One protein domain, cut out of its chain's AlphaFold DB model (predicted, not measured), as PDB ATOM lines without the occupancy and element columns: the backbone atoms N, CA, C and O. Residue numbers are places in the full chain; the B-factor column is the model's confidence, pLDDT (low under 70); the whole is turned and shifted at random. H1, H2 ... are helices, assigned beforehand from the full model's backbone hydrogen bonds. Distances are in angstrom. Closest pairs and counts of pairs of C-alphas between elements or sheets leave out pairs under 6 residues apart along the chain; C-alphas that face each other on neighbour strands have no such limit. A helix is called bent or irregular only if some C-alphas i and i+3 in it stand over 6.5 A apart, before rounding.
ATOM      1  N   ASN A   2     -15.041  -5.718 -32.146       57.41
ATOM      2  CA  ASN A   2     -14.040  -6.283 -33.053       57.41
ATOM      3  C   ASN A   2     -12.819  -5.366 -33.011       57.41
ATOM      4  O   ASN A   2     -12.909  -4.204 -33.394       57.41
ATOM      5  N   LEU A   3     -11.716  -5.869 -32.465       70.00
ATOM      6  CA  LEU A   3     -10.429  -5.189 -32.522       70.00
ATOM      7  C   LEU A   3      -9.841  -5.462 -33.904       70.00
ATOM      8  O   LEU A   3      -9.361  -6.563 -34.166       70.00
ATOM      9  N   GLU A   4      -9.919  -4.482 -34.800       79.38
ATOM     10  CA  GLU A   4      -9.159  -4.528 -36.045       79.38
ATOM     11  C   GLU A   4      -7.683  -4.343 -35.698       79.38
ATOM     12  O   GLU A   4      -7.251  -3.259 -35.305       79.38
ATOM     13  N   MET A   5      -6.921  -5.432 -35.777       79.56
ATOM     14  CA  MET A   5      -5.477  -5.411 -35.590       79.56
ATOM     15  C   MET A   5      -4.782  -5.711 -36.907       79.56
ATOM     16  O   MET A   5      -5.185  -6.610 -37.649       79.56
ATOM     17  N   THR A   6      -3.704  -4.986 -37.179       90.56
ATOM     18  CA  THR A   6      -2.831  -5.315 -38.305       90.56
ATOM     19  C   THR A   6      -2.017  -6.572 -37.988       90.56
ATOM     20  O   THR A   6      -1.790  -6.906 -36.822       90.56
ATOM     21  N   ALA A   7      -1.529  -7.265 -39.021       89.00
ATOM     22  CA  ALA A   7      -0.664  -8.434 -38.843       89.00
ATOM     23  C   ALA A   7       0.562  -8.119 -37.963       89.00
ATOM     24  O   ALA A   7       0.934  -8.916 -37.102       89.00
ATOM     25  N   ASP A   8       1.131  -6.919 -38.112       91.62
ATOM     26  CA  ASP A   8       2.258  -6.457 -37.301       91.62
ATOM     27  C   ASP A   8       1.882  -6.286 -35.828       91.62
ATOM     28  O   ASP A   8       2.649  -6.669 -34.944       91.62
ATOM     29  N   GLN A   9       0.693  -5.752 -35.540       90.75
ATOM     30  CA  GLN A   9       0.218  -5.605 -34.165       90.75
ATOM     31  C   GLN A   9      -0.037  -6.966 -33.505       90.75
ATOM     32  O   GLN A   9       0.327  -7.158 -32.344       90.75
ATOM     33  N   VAL A  10      -0.582  -7.934 -34.249       92.44
ATOM     34  CA  VAL A  10      -0.739  -9.318 -33.769       92.44
ATOM     35  C   VAL A  10       0.627  -9.953 -33.487       92.44
ATOM     36  O   VAL A  10       0.815 -10.563 -32.435       92.44
ATOM     37  N   ALA A  11       1.613  -9.759 -34.369       93.75
ATOM     38  CA  ALA A  11       2.967 -10.270 -34.164       93.75
ATOM     39  C   ALA A  11       3.655  -9.641 -32.939       93.75
ATOM     40  O   ALA A  11       4.338 -10.339 -32.186       93.75
ATOM     41  N   GLN A  12       3.466  -8.338 -32.708       93.69
ATOM     42  CA  GLN A  12       3.981  -7.652 -31.519       93.69
ATOM     43  C   GLN A  12       3.347  -8.188 -30.235       93.69
ATOM     44  O   GLN A  12       4.068  -8.504 -29.289       93.69
ATOM     45  N   LEU A  13       2.023  -8.372 -30.213       93.31
ATOM     46  CA  LEU A  13       1.346  -9.002 -29.077       93.31
ATOM     47  C   LEU A  13       1.865 -10.421 -28.833       93.31
ATOM     48  O   LEU A  13       2.178 -10.760 -27.694       93.31
ATOM     49  N   GLY A  14       2.053 -11.208 -29.894       95.06
ATOM     50  CA  GLY A  14       2.642 -12.543 -29.806       95.06
ATOM     51  C   GLY A  14       4.033 -12.541 -29.169       95.06
ATOM     52  O   GLY A  14       4.310 -13.367 -28.303       95.06
ATOM     53  N   LYS A  15       4.893 -11.576 -29.517       95.56
ATOM     54  CA  LYS A  15       6.215 -11.417 -28.881       95.56
ATOM     55  C   LYS A  15       6.106 -11.034 -27.408       95.56
ATOM     56  O   LYS A  15       6.826 -11.596 -26.589       95.56
ATOM     57  N   ILE A  16       5.219 -10.098 -27.065       95.38
ATOM     58  CA  ILE A  16       5.020  -9.652 -25.677       95.38
ATOM     59  C   ILE A  16       4.570 -10.831 -24.810       95.38
ATOM     60  O   ILE A  16       5.164 -11.098 -23.767       95.38
ATOM     61  N   TRP A  17       3.552 -11.558 -25.264       94.94
ATOM     62  CA  TRP A  17       2.976 -12.674 -24.521       94.94
ATOM     63  C   TRP A  17       3.930 -13.867 -24.486       94.94
ATOM     64  O   TRP A  17       4.094 -14.485 -23.438       94.94
ATOM     65  N   GLY A  18       4.624 -14.143 -25.594       94.25
ATOM     66  CA  GLY A  18       5.658 -15.171 -25.663       94.25
ATOM     67  C   GLY A  18       6.804 -14.906 -24.688       94.25
ATOM     68  O   GLY A  18       7.171 -15.792 -23.926       94.25
ATOM     69  N   ASN A  19       7.322 -13.676 -24.638       93.75
ATOM     70  CA  ASN A  19       8.375 -13.305 -23.689       93.75
ATOM     71  C   ASN A  19       7.898 -13.407 -22.235       93.75
ATOM     72  O   ASN A  19       8.644 -13.899 -21.388       93.75
ATOM     73  N   ALA A  20       6.668 -12.971 -21.944       94.12
ATOM     74  CA  ALA A  20       6.088 -13.092 -20.608       94.12
ATOM     75  C   ALA A  20       5.947 -14.563 -20.187       94.12
ATOM     76  O   ALA A  20       6.325 -14.919 -19.073       94.12
ATOM     77  N   PHE A  21       5.478 -15.424 -21.095       92.19
ATOM     78  CA  PHE A  21       5.352 -16.859 -20.851       92.19
ATOM     79  C   PHE A  21       6.716 -17.518 -20.621       92.19
ATOM     80  O   PHE A  21       6.918 -18.149 -19.588       92.19
ATOM     81  N   LEU A  22       7.682 -17.312 -21.520       90.62
ATOM     82  CA  LEU A  22       9.026 -17.890 -21.389       90.62
ATOM     83  C   LEU A  22       9.736 -17.431 -20.108       90.62
ATOM     84  O   LEU A  22      10.454 -18.217 -19.504       90.62
ATOM     85  N   SER A  23       9.505 -16.191 -19.667       91.75
ATOM     86  CA  SER A  23      10.079 -15.667 -18.417       91.75
ATOM     87  C   SER A  23       9.440 -16.263 -17.158       91.75
ATOM     88  O   SER A  23       9.998 -16.117 -16.074       91.75
ATOM     89  N   SER A  24       8.268 -16.895 -17.281       92.69
ATOM     90  CA  SER A  24       7.581 -17.555 -16.164       92.69
ATOM     91  C   SER A  24       8.005 -19.013 -15.965       92.69
ATOM     92  O   SER A  24       7.739 -19.572 -14.903       92.69
ATOM     93  N   LEU A  25       8.659 -19.615 -16.963       91.62
ATOM     94  CA  LEU A  25       9.099 -21.007 -16.935       91.62
ATOM     95  C   LEU A  25      10.451 -21.159 -16.234       91.62
ATOM     96  O   LEU A  25      11.313 -20.277 -16.294       91.62
ATOM     97  N   SER A  26      10.658 -22.320 -15.618       90.88
ATOM     98  CA  SER A  26      11.983 -22.744 -15.165       90.88
ATOM     99  C   SER A  26      12.898 -23.080 -16.347       90.88
ATOM    100  O   SER A  26      12.461 -23.329 -17.475       90.88
ATOM    101  N   VAL A  27      14.207 -23.112 -16.091       86.81
ATOM    102  CA  VAL A  27      15.197 -23.485 -17.112       86.81
ATOM    103  C   VAL A  27      15.000 -24.939 -17.539       86.81
ATOM    104  O   VAL A  27      15.152 -25.261 -18.717       86.81
ATOM    105  N   GLU A  28      14.636 -25.813 -16.606       88.44
ATOM    106  CA  GLU A  28      14.354 -27.221 -16.865       88.44
ATOM    107  C   GLU A  28      13.187 -27.393 -17.846       88.44
ATOM    108  O   GLU A  28      13.344 -28.097 -18.844       88.44
ATOM    109  N   GLU A  29      12.067 -26.706 -17.606       89.31
ATOM    110  CA  GLU A  29      10.875 -26.743 -18.472       89.31
ATOM    111  C   GLU A  29      11.168 -26.177 -19.867       89.31
ATOM    112  O   GLU A  29      10.756 -26.749 -20.881       89.31
ATOM    113  N   LEU A  30      11.939 -25.085 -19.941       86.56
ATOM    114  CA  LEU A  30      12.393 -24.537 -21.219       86.56
ATOM    115  C   LEU A  30      13.216 -25.574 -21.990       86.56
ATOM    116  O   LEU A  30      12.944 -25.841 -23.158       86.56
ATOM    117  N   LEU A  31      14.206 -26.188 -21.343       87.25
ATOM    118  CA  LEU A  31      15.117 -27.136 -21.985       87.25
ATOM    119  C   LEU A  31      14.489 -28.500 -22.298       87.25
ATOM    120  O   LEU A  31      15.095 -29.263 -23.047       87.25
ATOM    121  N   GLU A  32      13.318 -28.831 -21.755       87.69
ATOM    122  CA  GLU A  32      12.575 -30.042 -22.130       87.69
ATOM    123  C   GLU A  32      12.111 -29.988 -23.595       87.69
ATOM    124  O   GLU A  32      12.092 -31.001 -24.292       87.69
ATOM    125  N   HIS A  33      11.807 -28.786 -24.085       81.56
ATOM    126  CA  HIS A  33      11.208 -28.575 -25.403       81.56
ATOM    127  C   HIS A  33      12.246 -28.263 -26.491       81.56
ATOM    128  O   HIS A  33      11.910 -28.198 -27.676       81.56
ATOM    129  N   TYR A  34      13.515 -28.084 -26.112       84.56
ATOM    130  CA  TYR A  34      14.607 -27.778 -27.031       84.56
ATOM    131  C   TYR A  34      15.710 -28.832 -26.981       84.56
ATOM    132  O   TYR A  34      16.145 -29.280 -25.923       84.56
ATOM    133  N   ASP A  35      16.257 -29.158 -28.152       87.75
ATOM    134  CA  ASP A  35      17.466 -29.970 -28.236       87.75
ATOM    135  C   ASP A  35      18.657 -29.202 -27.638       87.75
ATOM    136  O   ASP A  35      19.121 -28.186 -28.172       87.75
ATOM    137  N   ARG A  36      19.180 -29.723 -26.524       87.62
ATOM    138  CA  ARG A  36      20.329 -29.154 -25.811       87.62
ATOM    139  C   ARG A  36      21.571 -29.071 -26.695       87.62
ATOM    140  O   ARG A  36      22.301 -28.087 -26.605       87.62
ATOM    141  N   GLN A  37      21.808 -30.048 -27.572       89.38
ATOM    142  CA  GLN A  37      22.946 -30.016 -28.498       89.38
ATOM    143  C   GLN A  37      22.795 -28.876 -29.501       89.38
ATOM    144  O   GLN A  37      23.762 -28.166 -29.787       89.38
ATOM    145  N   LYS A  38      21.571 -28.639 -29.982       90.31
ATOM    146  CA  LYS A  38      21.287 -27.519 -30.881       90.31
ATOM    147  C   LYS A  38      21.517 -26.177 -30.191       90.31
ATOM    148  O   LYS A  38      22.151 -25.315 -30.794       90.31
ATOM    149  N   ILE A  39      21.097 -26.011 -28.937       89.81
ATOM    150  CA  ILE A  39      21.378 -24.791 -28.161       89.81
ATOM    151  C   ILE A  39      22.889 -24.603 -27.986       89.81
ATOM    152  O   ILE A  39      23.427 -23.555 -28.340       89.81
ATOM    153  N   LEU A  40      23.592 -25.636 -27.512       91.12
ATOM    154  CA  LEU A  40      25.038 -25.571 -27.295       91.12
ATOM    155  C   LEU A  40      25.804 -25.288 -28.593       91.12
ATOM    156  O   LEU A  40      26.810 -24.584 -28.556       91.12
ATOM    157  N   SER A  41      25.327 -25.772 -29.746       92.69
ATOM    158  CA  SER A  41      25.954 -25.517 -31.050       92.69
ATOM    159  C   SER A  41      26.015 -24.032 -31.426       92.69
ATOM    160  O   SER A  41      26.927 -23.638 -32.150       92.69
ATOM    161  N   GLN A  42      25.091 -23.212 -30.909       94.19
ATOM    162  CA  GLN A  42      25.058 -21.767 -31.152       94.19
ATOM    163  C   GLN A  42      26.073 -20.999 -30.293       94.19
ATOM    164  O   GLN A  42      26.407 -19.862 -30.613       94.19
ATOM    165  N   LEU A  43      26.574 -21.613 -29.217       94.75
ATOM    166  CA  LEU A  43      27.555 -21.013 -28.319       94.75
ATOM    167  C   LEU A  43      28.979 -21.297 -28.799       94.75
ATOM    168  O   LEU A  43      29.292 -22.420 -29.226       94.75
TER     169      LEU A  43
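What this domain is: This is residues 2 to 43 of the 91 residues of an uncharacterized protein of Candidatus Thiomargarita nelsonii (UniProt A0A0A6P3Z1). The model is an open, drawn-out chain of helices: one long straight helix, H1, and beyond its end a corner into two short helices, H2 and then H3, with no packed core. A non-helical tail, residues 2 to 6, leads into H1, and residues 2 to 21, tail and most of H1 together, stick out free from the rest. The printed part has 42 residues with three named helices in the order H1, H2, H3 and no named strand, and its class is all helix. The whole is extended, with a radius of gyration of the C-alphas of 14.7 A, and its C-alphas span 43 by 21 by 14 A along their three main axes, the outline of a rod.

Where its parts are: H1, the longest helix, has 18 residues, from Ala 7 to Ser 24. It begins with C-alpha 7 at (-0.664, -8.434, -38.843) and ends with C-alpha 24 at (7.581, -17.555, -16.164), and its first and last C-alphas are 25.8 A apart. Over this helix z rises from -38.843 to -16.164, and its N-to-C direction is (0.36, -0.44, 0.83). H2 is much shorter, six residues from Val 27 to Glu 32, with 8.7 A from its first to its last C-alpha. H3 has seven residues, from Arg 36 to Gln 42, and is 10.3 A from first to last C-alpha. Its last C-alpha, that of Gln 42, is at (25.058, -21.767, -31.152), and one residue, Leu 43, follows it in the printed part. None of the three helices is bent or irregular.

How they stand to each other: H1 touches no helix. H1 and H2 are close but not clearly touching, with 1 pair of C-alphas within 8 A: those of Leu 22 and Leu 30, the closest of the two helices, at 7.5 A. Their lines stand at a steep tilt of 67 degrees. They run opposite ways, and their centres are 19.0 A apart. The link from H1 to H2 is tight, with 2 residues, Leu 25 and Ser 26, between them. The link from H2 to H3 is tight as well, with 3 residues, His 33 to Asp 35. H2 and H3 meet only through their link. H1 and H3 are apart, with no C-alpha of the one within 8 A of the other. There is no hairpin among the helices. In the backbones of H1 and H2 every O i to N i+4 pair is within hydrogen-bond range, while in H3 it is 2 of 3.

The domain as a whole: The two C-alphas farthest apart are those of Asn 2 and Ser 41, at 44.4 A, and the first and last printed C-alphas, those of Asn 2 and Leu 43, are also 44.4 A apart. The radius of gyration of the C-alphas is 1.61 times the 9.1 A of a compact globule of 42 residues. Besides residues 2 to 21, of which 7 to 21 belong to H1, two more stretches stand free: residues 23 to 29, of which 27 to 29 belong to H2, and residues 32 to 38, of which 36 to 38 belong to H3. The printed part runs from residue 2 to residue 43 of a full chain of 91 residues and has no cut. No link between the helices is long. The mean pLDDT of the printed part is 89.1, and the means of H1, H2 and H3 are 93, 88 and 91. One printed residue is under 70, namely Asn 2.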